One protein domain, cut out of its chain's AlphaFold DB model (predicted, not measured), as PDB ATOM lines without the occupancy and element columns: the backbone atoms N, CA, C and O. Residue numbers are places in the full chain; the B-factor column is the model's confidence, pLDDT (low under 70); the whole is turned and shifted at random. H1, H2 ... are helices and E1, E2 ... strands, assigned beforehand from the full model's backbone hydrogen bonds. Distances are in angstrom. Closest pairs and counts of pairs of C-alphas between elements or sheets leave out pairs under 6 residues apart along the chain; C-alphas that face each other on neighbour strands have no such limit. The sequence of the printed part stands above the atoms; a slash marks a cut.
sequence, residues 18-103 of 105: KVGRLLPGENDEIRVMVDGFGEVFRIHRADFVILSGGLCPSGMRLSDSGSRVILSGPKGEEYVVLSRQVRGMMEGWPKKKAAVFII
ATOM      1  N   LYS A  18      31.342  -4.640   8.015       95.94
ATOM      2  CA  LYS A  18      30.169  -4.278   7.230       95.94
ATOM      3  C   LYS A  18      29.685  -5.512   6.481       95.94
ATOM      4  O   LYS A  18      30.406  -6.020   5.633       95.94
ATOM      5  N   VAL A  19      28.440  -5.895   6.728       96.75
ATOM      6  CA  VAL A  19      27.828  -7.096   6.146       96.75
ATOM      7  C   VAL A  19      26.599  -6.800   5.304       96.75
ATOM      8  O   VAL A  19      25.982  -7.721   4.792       96.75
ATOM      9  N   GLY A  20      26.182  -5.539   5.183       97.56
ATOM     10  CA  GLY A  20      25.009  -5.227   4.379       97.56
ATOM     11  C   GLY A  20      24.523  -3.791   4.478       97.56
ATOM     12  O   GLY A  20      25.301  -2.853   4.720       97.56
ATOM     13  N   ARG A  21      23.221  -3.599   4.235       98.12
ATOM     14  CA  ARG A  21      22.570  -2.283   4.185       98.12
ATOM     15  C   ARG A  21      21.123  -2.328   4.664       98.12
ATOM     16  O   ARG A  21      20.382  -3.251   4.351       98.12
ATOM     17  N   LEU A  22      20.700  -1.248   5.313       98.00
ATOM     18  CA  LEU A  22      19.288  -0.917   5.433       98.00
ATOM     19  C   LEU A  22      18.815  -0.327   4.107       98.00
ATOM     20  O   LEU A  22      19.397   0.652   3.618       98.00
ATOM     21  N   LEU A  23      17.773  -0.920   3.532       97.00
ATOM     22  CA  LEU A  23      17.133  -0.444   2.312       97.00
ATOM     23  C   LEU A  23      15.697   0.002   2.599       97.00
ATOM     24  O   LEU A  23      15.006  -0.641   3.385       97.00
ATOM     25  N   PRO A  24      15.219   1.067   1.943       95.56
ATOM     26  CA  PRO A  24      13.797   1.383   1.912       95.56
ATOM     27  C   PRO A  24      12.980   0.219   1.340       95.56
ATOM     28  O   PRO A  24      13.362  -0.368   0.325       95.56
ATOM     29  N   GLY A  25      11.890  -0.125   2.018       92.25
ATOM     30  CA  GLY A  25      10.882  -1.090   1.593       92.25
ATOM     31  C   GLY A  25       9.548  -0.417   1.272       92.25
ATOM     32  O   GLY A  25       9.448   0.807   1.183       92.25
ATOM     33  N   GLU A  26       8.526  -1.243   1.075       91.19
ATOM     34  CA  GLU A  26       7.142  -0.793   0.906       91.19
ATOM     35  C   GLU A  26       6.516  -0.459   2.269       91.19
ATOM     36  O   GLU A  26       7.050  -0.849   3.301       91.19
ATOM     37  N   ASN A  27       5.392   0.266   2.283       90.25
ATOM     38  CA  ASN A  27       4.596   0.532   3.493       90.25
ATOM     39  C   ASN A  27       5.392   1.088   4.689       90.25
ATOM     40  O   ASN A  27       5.180   0.673   5.821       90.25
ATOM     41  N   ASP A  28       6.316   2.025   4.439       89.44
ATOM     42  CA  ASP A  28       7.188   2.597   5.475       89.44
ATOM     43  C   ASP A  28       8.045   1.553   6.222       89.44
ATOM     44  O   ASP A  28       8.523   1.797   7.329       89.44
ATOM     45  N   GLU A  29       8.317   0.405   5.604       95.25
ATOM     46  CA  GLU A  29       9.237  -0.588   6.142       95.25
ATOM     47  C   GLU A  29      10.679  -0.314   5.712       95.25
ATOM     48  O   GLU A  29      10.979   0.195   4.630       95.25
ATOM     49  N   ILE A  30      11.606  -0.710   6.570       96.44
ATOM     50  CA  ILE A  30      13.037  -0.722   6.315       96.44
ATOM     51  C   ILE A  30      13.470  -2.177   6.281       96.44
ATOM     52  O   ILE A  30      13.313  -2.918   7.248       96.44
ATOM     53  N   ARG A  31      14.042  -2.578   5.153       97.31
ATOM     54  CA  ARG A  31      14.539  -3.926   4.910       97.31
ATOM     55  C   ARG A  31      15.969  -4.020   5.413       97.31
ATOM     56  O   ARG A  31      16.831  -3.250   4.974       97.31
ATOM     57  N   VAL A  32      16.232  -4.964   6.305       97.12
ATOM     58  CA  VAL A  32      17.590  -5.298   6.728       97.12
ATOM     59  C   VAL A  32      18.139  -6.306   5.730       97.12
ATOM     60  O   VAL A  32      17.694  -7.451   5.682       97.12
ATOM     61  N   MET A  33      19.074  -5.859   4.892       97.75
ATOM     62  CA  MET A  33      19.712  -6.694   3.878       97.75
ATOM     63  C   MET A  33      21.122  -7.058   4.317       97.75
ATOM     64  O   MET A  33      21.906  -6.164   4.644       97.75
ATOM     65  N   VAL A  34      21.451  -8.343   4.251       96.44
ATOM     66  CA  VAL A  34      22.793  -8.883   4.478       96.44
ATOM     67  C   VAL A  34      23.342  -9.400   3.149       96.44
ATOM     68  O   VAL A  34      22.674 -10.143   2.425       96.44
ATOM     69  N   ASP A  35      24.551  -8.977   2.800       93.69
ATOM     70  CA  ASP A  35      25.233  -9.339   1.562       93.69
ATOM     71  C   ASP A  35      25.436 -10.868   1.521       93.69
ATOM     72  O   ASP A  35      25.901 -11.478   2.481       93.69
ATOM     73  N   GLY A  36      25.019 -11.512   0.427       93.12
ATOM     74  CA  GLY A  36      25.053 -12.976   0.271       93.12
ATOM     75  C   GLY A  36      23.866 -13.741   0.878       93.12
ATOM     76  O   GLY A  36      23.596 -14.853   0.436       93.12
ATOM     77  N   PHE A  37      23.114 -13.147   1.811       92.88
ATOM     78  CA  PHE A  37      21.937 -13.774   2.440       92.88
ATOM     79  C   PHE A  37      20.605 -13.162   1.989       92.88
ATOM     80  O   PHE A  37      19.574 -13.827   2.022       92.88
ATOM     81  N   GLY A  38      20.616 -11.907   1.534       95.50
ATOM     82  CA  GLY A  38      19.411 -11.188   1.134       95.50
ATOM     83  C   GLY A  38      18.717 -10.508   2.314       95.50
ATOM     84  O   GLY A  38      19.369  -9.962   3.201       95.50
ATOM     85  N   GLU A  39      17.389 -10.460   2.280       96.50
ATOM     86  CA  GLU A  39      16.587  -9.844   3.338       96.50
ATOM     87  C   GLU A  39      16.499 -10.776   4.545       96.50
ATOM     88  O   GLU A  39      16.047 -11.911   4.409       96.50
ATOM     89  N   VAL A  40      16.909 -10.294   5.718       95.00
ATOM     90  CA  VAL A  40      16.871 -11.086   6.957       95.00
ATOM     91  C   VAL A  40      15.654 -10.764   7.821       95.00
ATOM     92  O   VAL A  40      15.081 -11.671   8.419       95.00
ATOM     93  N   PHE A  41      15.238  -9.496   7.879       95.50
ATOM     94  CA  PHE A  41      13.997  -9.053   8.524       95.50
ATOM     95  C   PHE A  41      13.659  -7.607   8.132       95.50
ATOM     96  O   PHE A  41      14.410  -6.938   7.410       95.50
ATOM     97  N   ARG A  42      12.513  -7.126   8.620       95.69
ATOM     98  CA  ARG A  42      12.008  -5.768   8.398       95.69
ATOM     99  C   ARG A  42      11.778  -5.043   9.712       95.69
ATOM    100  O   ARG A  42      11.520  -5.667  10.736       95.69
ATOM    101  N   ILE A  43      11.879  -3.723   9.653       95.31
ATOM    102  CA  ILE A  43      11.650  -2.810  10.773       95.31
ATOM    103  C   ILE A  43      10.701  -1.726  10.287       95.31
ATOM    104  O   ILE A  43      10.905  -1.186   9.197       95.31
ATOM    105  N   HIS A  44       9.699  -1.364  11.080       95.00
ATOM    106  CA  HIS A  44       8.838  -0.254  10.708       95.00
ATOM    107  C   HIS A  44       9.594   1.066  10.895       95.00
ATOM    108  O   HIS A  44      10.268   1.283  11.902       95.00
ATOM    109  N   ARG A  45       9.486   2.006   9.952       94.69
ATOM    110  CA  ARG A  45      10.195   3.296  10.030       94.69
ATOM    111  C   ARG A  45       9.879   4.058  11.319       94.69
ATOM    112  O   ARG A  45      10.759   4.714  11.875       94.69
ATOM    113  N   ALA A  46       8.642   3.939  11.805       94.38
ATOM    114  CA  ALA A  46       8.213   4.534  13.071       94.38
ATOM    115  C   ALA A  46       9.052   4.056  14.269       94.38
ATOM    116  O   ALA A  46       9.295   4.849  15.173       94.38
ATOM    117  N   ASP A  47       9.575   2.828  14.253       95.50
ATOM    118  CA  ASP A  47      10.382   2.296  15.353       95.50
ATOM    119  C   ASP A  47      11.692   3.077  15.511       95.50
ATOM    120  O   ASP A  47      12.107   3.387  16.624       95.50
ATOM    121  N   PHE A  48      12.314   3.517  14.412       94.25
ATOM    122  CA  PHE A  48      13.487   4.395  14.491       94.25
ATOM    123  C   PHE A  48      13.155   5.799  15.010       94.25
ATOM    124  O   PHE A  48      14.000   6.431  15.650       94.25
ATOM    125  N   VAL A  49      11.942   6.294  14.753       92.25
ATOM    126  CA  VAL A  49      11.468   7.577  15.297       92.25
ATOM    127  C   VAL A  49      11.242   7.452  16.803       92.25
ATOM    128  O   VAL A  49      11.745   8.277  17.564       92.25
ATOM    129  N   ILE A  50      10.569   6.383  17.233       94.31
ATOM    130  CA  ILE A  50      10.336   6.045  18.643       94.31
ATOM    131  C   ILE A  50      11.674   5.872  19.378       94.31
ATOM    132  O   ILE A  50      11.870   6.469  20.438       94.31
ATOM    133  N   LEU A  51      12.630   5.160  18.767       94.06
ATOM    134  CA  LEU A  51      13.985   4.992  19.296       94.06
ATOM    135  C   LEU A  51      14.726   6.317  19.459       94.06
ATOM    136  O   LEU A  51      15.372   6.551  20.479       94.06
ATOM    137  N   SER A  52      14.603   7.212  18.481       86.56
ATOM    138  CA  SER A  52      15.206   8.547  18.554       86.56
ATOM    139  C   SER A  52      14.576   9.416  19.650       86.56
ATOM    140  O   SER A  52      15.232  10.327  20.152       86.56
ATOM    141  N   GLY A  53      13.331   9.124  20.040       88.38
ATOM    142  CA  GLY A  53      12.638   9.734  21.176       88.38
ATOM    143  C   GLY A  53      12.998   9.139  22.543       88.38
ATOM    144  O   GLY A  53      12.461   9.594  23.549       88.38
ATOM    145  N   GLY A  54      13.892   8.144  22.600       87.69
ATOM    146  CA  GLY A  54      14.380   7.541  23.847       87.69
ATOM    147  C   GLY A  54      13.579   6.336  24.350       87.69
ATOM    148  O   GLY A  54      13.871   5.825  25.428       87.69
ATOM    149  N   LEU A  55      12.594   5.862  23.589       91.69
ATOM    150  CA  LEU A  55      11.877   4.616  23.876       91.69
ATOM    151  C   LEU A  55      12.545   3.457  23.135       91.69
ATOM    152  O   LEU A  55      13.062   3.663  22.052       91.69
ATOM    153  N   CYS A  56      12.529   2.235  23.665       91.50
ATOM    154  CA  CYS A  56      13.154   1.082  23.002       91.50
ATOM    155  C   CYS A  56      12.083   0.153  22.409       91.50
ATOM    156  O   CYS A  56      11.497  -0.629  23.161       91.50
ATOM    157  N   PRO A  57      11.805   0.217  21.091       93.00
ATOM    158  CA  PRO A  57      10.980  -0.780  20.419       93.00
ATOM    159  C   PRO A  57      11.564  -2.186  20.570       93.00
ATOM    160  O   PRO A  57      12.770  -2.366  20.758       93.00
ATOM    161  N   SER A  58      10.707  -3.199  20.443       90.06
ATOM    162  CA  SER A  58      11.148  -4.594  20.500       90.06
ATOM    163  C   SER A  58      12.231  -4.870  19.454       90.06
ATOM    164  O   SER A  58      12.096  -4.496  18.291       90.06
ATOM    165  N   GLY A  59      13.315  -5.524  19.873       91.62
ATOM    166  CA  GLY A  59      14.442  -5.850  19.000       91.62
ATOM    167  C   GLY A  59      15.320  -4.656  18.612       91.62
ATOM    168  O   GLY A  59      16.167  -4.795  17.734       91.62
ATOM    169  N   MET A  60      15.156  -3.489  19.246       95.00
ATOM    170  CA  MET A  60      15.970  -2.304  18.978       95.00
ATOM    171  C   MET A  60      16.455  -1.654  20.270       95.00
ATOM    172  O   MET A  60      15.695  -1.443  21.212       95.00
ATOM    173  N   ARG A  61      17.733  -1.276  20.306       94.88
ATOM    174  CA  ARG A  61      18.293  -0.475  21.403       94.88
ATOM    175  C   ARG A  61      19.410   0.435  20.919       94.88
ATOM    176  O   ARG A  61      20.088   0.134  19.939       94.88
ATOM    177  N   LEU A  62      19.634   1.538  21.624       93.75
ATOM    178  CA  LEU A  62      20.817   2.372  21.426       93.75
ATOM    179  C   LEU A  62      21.991   1.814  22.233       93.75
ATOM    180  O   LEU A  62      21.810   1.277  23.322       93.75
ATOM    181  N   SER A  63      23.209   1.963  21.716       91.38
ATOM    182  CA  SER A  63      24.411   1.797  22.545       91.38
ATOM    183  C   SER A  63      24.498   2.910  23.594       91.38
ATOM    184  O   SER A  63      23.981   3.993  23.336       91.38
ATOM    185  N   ASP A  64      25.275   2.729  24.663       88.06
ATOM    186  CA  ASP A  64      25.456   3.728  25.737       88.06
ATOM    187  C   ASP A  64      25.825   5.137  25.245       88.06
ATOM    188  O   ASP A  64      25.435   6.141  25.829       88.06
ATOM    189  N   SER A  65      26.585   5.231  24.152       88.12
ATOM    190  CA  SER A  65      26.981   6.503  23.537       88.12
ATOM    191  C   SER A  65      25.916   7.122  22.625       88.12
ATOM    192  O   SER A  65      26.163   8.170  22.034       88.12
ATOM    193  N   GLY A  66      24.794   6.442  22.382       90.38
ATOM    194  CA  GLY A  66      23.764   6.808  21.400       90.38
ATOM    195  C   GLY A  66      24.209   6.752  19.931       90.38
ATOM    196  O   GLY A  66      23.402   6.954  19.024       90.38
ATOM    197  N   SER A  67      25.484   6.465  19.655       91.69
ATOM    198  CA  SER A  67      26.065   6.532  18.306       91.69
ATOM    199  C   SER A  67      25.733   5.336  17.410       91.69
ATOM    200  O   SER A  67      25.907   5.416  16.189       91.69
ATOM    201  N   ARG A  68      25.256   4.239  18.001       93.94
ATOM    202  CA  ARG A  68      24.883   3.001  17.315       93.94
ATOM    203  C   ARG A  68      23.482   2.580  17.729       93.94
ATOM    204  O   ARG A  68      23.118   2.722  18.896       93.94
ATOM    205  N   VAL A  69      22.765   1.991  16.785       95.50
ATOM    206  CA  VAL A  69      21.553   1.216  17.035       95.50
ATOM    207  C   VAL A  69      21.916  -0.255  16.889       95.50
ATOM    208  O   VAL A  69      22.529  -0.641  15.891       95.50
ATOM    209  N   ILE A  70      21.554  -1.054  17.886       95.75
ATOM    210  CA  ILE A  70      21.640  -2.506  17.850       95.75
ATOM    211  C   ILE A  70      20.256  -3.039  17.491       95.75
ATOM    212  O   ILE A  70      19.261  -2.653  18.105       95.75
ATOM    213  N   LEU A  71      20.223  -3.899  16.481       96.12
ATOM    214  CA  LEU A  71      19.042  -4.546  15.938       96.12
ATOM    215  C   LEU A  71      19.147  -6.043  16.226       96.12
ATOM    216  O   LEU A  71      20.090  -6.691  15.772       96.12
ATOM    217  N   SER A  72      18.188  -6.581  16.965       94.94
ATOM    218  CA  SER A  72      18.086  -8.009  17.244       94.94
ATOM    219  C   SER A  72      17.192  -8.659  16.193       94.94
ATOM    220  O   SER A  72      16.006  -8.346  16.084       94.94
ATOM    221  N   GLY A  73      17.786  -9.547  15.403       90.38
ATOM    222  CA  GLY A  73      17.095 -10.363  14.422       90.38
ATOM    223  C   GLY A  73      16.180 -11.405  15.077       90.38
ATOM    224  O   GLY A  73      16.329 -11.736  16.257       90.38
ATOM    225  N   PRO A  74      15.231 -11.964  14.310       88.19
ATOM    226  CA  PRO A  74      14.237 -12.902  14.823       88.19
ATOM    227  C   PRO A  74      14.820 -14.231  15.325       88.19
ATOM    228  O   PRO A  74      14.130 -14.933  16.061       88.19
ATOM    229  N   LYS A  75      16.060 -14.597  14.962       87.75
ATOM    230  CA  LYS A  75      16.728 -15.811  15.468       87.75
ATOM    231  C   LYS A  75      17.819 -15.499  16.499       87.75
ATOM    232  O   LYS A  75      18.606 -16.378  16.839       87.75
ATOM    233  N   GLY A  76      17.851 -14.269  17.018       87.19
ATOM    234  CA  GLY A  76      18.809 -13.830  18.033       87.19
ATOM    235  C   GLY A  76      20.121 -13.276  17.474       87.19
ATOM    236  O   GLY A  76      21.027 -12.991  18.251       87.19
ATOM    237  N   GLU A  77      20.241 -13.100  16.157       91.25
ATOM    238  CA  GLU A  77      21.393 -12.425  15.560       91.25
ATOM    239  C   GLU A  77      21.417 -10.942  15.949       91.25
ATOM    240  O   GLU A  77      20.373 -10.296  16.017       91.25
ATOM    241  N   GLU A  78      22.602 -10.367  16.155       94.56
ATOM    242  CA  GLU A  78      22.736  -8.930  16.397       94.56
ATOM    243  C   GLU A  78      23.390  -8.227  15.214       94.56
ATOM    244  O   GLU A  78      24.492  -8.563  14.777       94.56
ATOM    245  N   TYR A  79      22.716  -7.187  14.742       96.00
ATOM    246  CA  TYR A  79      23.220  -6.286  13.725       96.00
ATOM    247  C   TYR A  79      23.376  -4.889  14.304       96.00
ATOM    248  O   TYR A  79      22.620  -4.449  15.166       96.00
ATOM    249  N   VAL A  80      24.353  -4.154  13.794       96.12
ATOM    250  CA  VAL A  80      24.666  -2.802  14.239       96.12
ATOM    251  C   VAL A  80      24.538  -1.848  13.069       96.12
ATOM    252  O   VAL A  80      25.033  -2.109  11.975       96.12
ATOM    253  N   VAL A  81      23.896  -0.708  13.300       96.69
ATOM    254  CA  VAL A  81      23.830   0.397  12.339       96.69
ATOM    255  C   VAL A  81      24.219   1.699  13.025       96.69
ATOM    256  O   VAL A  81      24.036   1.876  14.230       96.69
ATOM    257  N   LEU A  82      24.779   2.637  12.266       95.69
ATOM    258  CA  LEU A  82      25.192   3.924  12.821       95.69
ATOM    259  C   LEU A  82      23.992   4.866  12.918       95.69
ATOM    260  O   LEU A  82      23.369   5.170  11.896       95.69
ATOM    261  N   SER A  83      23.730   5.418  14.105       95.19
ATOM    262  CA  SER A  83      22.593   6.323  14.347       95.19
ATOM    263  C   SER A  83      22.599   7.519  13.388       95.19
ATOM    264  O   SER A  83      21.561   7.919  12.866       95.19
ATOM    265  N   ARG A  84      23.788   8.046  13.055       95.75
ATOM    266  CA  ARG A  84      23.951   9.127  12.066       95.75
ATOM    267  C   ARG A  84      23.494   8.723  10.661       95.75
ATOM    268  O   ARG A  84      22.901   9.536   9.958       95.75
ATOM    269  N   GLN A  85      23.792   7.496  10.233       96.62
ATOM    270  CA  GLN A  85      23.392   7.011   8.910       96.62
ATOM    271  C   GLN A  85      21.895   6.733   8.851       96.62
ATOM    272  O   GLN A  85      21.266   7.081   7.858       96.62
ATOM    273  N   VAL A  86      21.327   6.173   9.922       96.00
ATOM    274  CA  VAL A  86      19.878   5.991  10.063       96.00
ATOM    275  C   VAL A  86      19.169   7.338   9.982       96.00
ATOM    276  O   VAL A  86      18.281   7.505   9.153       96.00
ATOM    277  N   ARG A  87      19.609   8.335  10.755       95.25
ATOM    278  CA  ARG A  87      19.052   9.692  10.688       95.25
ATOM    279  C   ARG A  87      19.133  10.266   9.273       95.25
ATOM    280  O   ARG A  87      18.131  10.732   8.744       95.25
ATOM    281  N   GLY A  88      20.296  10.164   8.631       96.25
ATOM    282  CA  GLY A  88      20.458  10.606   7.247       96.25
ATOM    283  C   GLY A  88      19.545   9.857   6.271       96.25
ATOM    284  O   GLY A  88      19.047  10.459   5.324       96.25
ATOM    285  N   MET A  89      19.301   8.566   6.498       95.75
ATOM    286  CA  MET A  89      18.352   7.759   5.732       95.75
ATOM    287  C   MET A  89      16.908   8.234   5.925       95.75
ATOM    288  O   MET A  89      16.191   8.328   4.934       95.75
ATOM    289  N   MET A  90      16.508   8.594   7.149       94.12
ATOM    290  CA  MET A  90      15.176   9.140   7.443       94.12
ATOM    291  C   MET A  90      14.965  10.505   6.781       94.12
ATOM    292  O   MET A  90      13.953  10.722   6.122       94.12
ATOM    293  N   GLU A  91      15.947  11.403   6.893       94.69
ATOM    294  CA  GLU A  91      15.904  12.746   6.293       94.69
ATOM    295  C   GLU A  91      15.919  12.707   4.754       94.69
ATOM    296  O   GLU A  91      15.360  13.579   4.099       94.69
ATOM    297  N   GLY A  92      16.582  11.710   4.158       93.38
ATOM    298  CA  GLY A  92      16.696  11.548   2.703       93.38
ATOM    299  C   GLY A  92      15.846  10.420   2.127       93.38
ATOM    300  O   GLY A  92      16.212   9.860   1.087       93.38
ATOM    301  N   TRP A  93      14.776  10.035   2.814       91.62
ATOM    302  CA  TRP A  93      13.906   8.939   2.407       91.62
ATOM    303  C   TRP A  93      13.222   9.212   1.051       91.62
ATOM    304  O   TRP A  93      12.848  10.356   0.790       91.62
ATOM    305  N   PRO A  94      13.029   8.203   0.173       92.88
ATOM    306  CA  PRO A  94      13.511   6.815   0.220       92.88
ATOM    307  C   PRO A  94      14.818   6.617  -0.581       92.88
ATOM    308  O   PRO A  94      15.041   5.573  -1.185       92.88
ATOM    309  N   LYS A  95      15.685   7.630  -0.691       93.62
ATOM    310  CA  LYS A  95      16.866   7.566  -1.579       93.62
ATOM    311  C   LYS A  95      18.129   7.105  -0.858       93.62
ATOM    312  O   LYS A  95      18.983   6.439  -1.447       93.62
ATOM    313  N   LYS A  96      18.276   7.492   0.409       95.00
ATOM    314  CA  LYS A  96      19.457   7.180   1.222       95.00
ATOM    315  C   LYS A  96      19.342   5.799   1.873       95.00
ATOM    316  O   LYS A  96      18.257   5.249   2.023       95.00
ATOM    317  N   LYS A  97      20.497   5.236   2.227       96.38
ATOM    318  CA  LYS A  97      20.671   3.894   2.804       96.38
ATOM    319  C   LYS A  97      21.613   3.995   4.000       96.38
ATOM    320  O   LYS A  97      22.470   4.882   4.017       96.38
ATOM    321  N   ALA A  98      21.511   3.069   4.945       97.62
ATOM    322  CA  ALA A  98      22.473   2.935   6.041       97.62
ATOM    323  C   ALA A  98      23.267   1.635   5.895       97.62
ATOM    324  O   ALA A  98      22.766   0.669   5.324       97.62
ATOM    325  N   ALA A  99      24.512   1.605   6.367       97.81
ATOM    326  CA  ALA A  99      25.291   0.372   6.382       97.81
ATOM    327  C   ALA A  99      24.907  -0.482   7.599       97.81
ATOM    328  O   ALA A  99      24.630   0.060   8.669       97.81
ATOM    329  N   VAL A 100      24.910  -1.798   7.404       97.81
ATOM    330  CA  VAL A 100      24.699  -2.807   8.448       97.81
ATOM    331  C   VAL A 100      26.029  -3.474   8.754       97.81
ATOM    332  O   VAL A 100      26.792  -3.800   7.840       97.81
ATOM    333  N   PHE A 101      26.296  -3.657  10.040       96.62
ATOM    334  CA  PHE A 101      27.530  -4.206  10.573       96.62
ATOM    335  C   PHE A 101      27.254  -5.349  11.548       96.62
ATOM    336  O   PHE A 101      26.169  -5.428  12.120       96.62
ATOM    337  N   ILE A 102      28.264  -6.176  11.786       93.88
ATOM    338  CA  ILE A 102      28.337  -7.108  12.916       93.88
ATOM    339  C   ILE A 102      29.596  -6.822  13.733       93.88
ATOM    340  O   ILE A 102      30.536  -6.179  13.249       93.88
ATOM    341  N   ILE A 103      29.603  -7.298  14.974       86.25
ATOM    342  CA  ILE A 103      30.819  -7.412  15.776       86.25
ATOM    343  C   ILE A 103      31.297  -8.857  15.592       86.25
ATOM    344  O   ILE A 103      30.571  -9.762  16.001       86.25
TER     345      ILE A 103
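AT A GLANCE: This is residues 18 to 103 of the 105 residues of an uncharacterized protein of Methanomicrobiales archaeon (UniProt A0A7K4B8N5). One sheet of seven strands is folded back on itself like part of a barrel: the leaf E3 E2 E1 faces the leaf E6 E5 E4, with E7 as the hinge, and the edge strands E3 and E4 stay apart, leaving the barrel open. Both helices pack on the same face of the sheet, H1 reaching from E2 to E4 and H2 from E7 to E5. The printed part has 86 residues, in the order E1 E2 E3 H1 E4 E5 E6 H2 E7; the sheet runs E3 E2 E1 E7 E6 E5 E4, antiparallel throughout, and the class is mixed, helices and strands. It is compact, with a radius of gyration of the C-alphas of 11.6 A, and rounded, spanning 33 by 27 by 20 A.

HOW THE PARTS SIT: E1, residues 18 to 24, and E2, residues 29 to 34, form a hairpin, with N 31 and O 23 2.8 A apart. E3, residues 38 to 44, makes a hairpin with E2, N 32 and O 41 being 2.9 A apart; E1 E2 E3 is a meander, each strand the antiparallel neighbour of the one before. E4, residues 60 to 62, E5, residues 68 to 72, and E6, residues 78 to 82, form a second meander; N 70 and O 61 are 2.8 A apart, and N 71 and O 79 2.8 A. E7, residues 98 to 102, is the neighbour of E1, with N 22 and O 98 2.8 A apart, and of E6, with N 101 and O 80 2.8 A apart. H1, residues 45 to 52, is on the sheet at a height of 7.3 A; its closest C-alphas to E4 are Leu 51 and Arg 61, 7.3 A apart. H2, residues 83 to 91, is also on the sheet; its closest C-alphas to E7 are Gln 85 and Ala 98, 5.1 A apart. H1 and H2 are close but not clearly touching, the C-alphas of Phe 48 and Val 86 being 7.9 A apart, at a steep tilt of 47 degrees, opposite ways. In H1 and H2 every O i to N i+4 pair is within hydrogen-bond range.

IN THESE COORDINATES: E1 begins at C-alpha 18, (30.169, -4.278, 7.230), and measures 18.1 A; E2 measures 16.0 A and E3 18.0 A. H1 begins at C-alpha 45, (10.195, 3.296, 10.030), and H2 measures 12.3 A. E7 ends at C-alpha 102, (28.337, -7.108, 12.916).

THE WHOLE: The C-alphas of Gly 36 and Gly 53 are the two farthest apart, 33.3 A. The printed part has no cut and no long link. Its mean pLDDT is 93.9, and no printed residue is under 70.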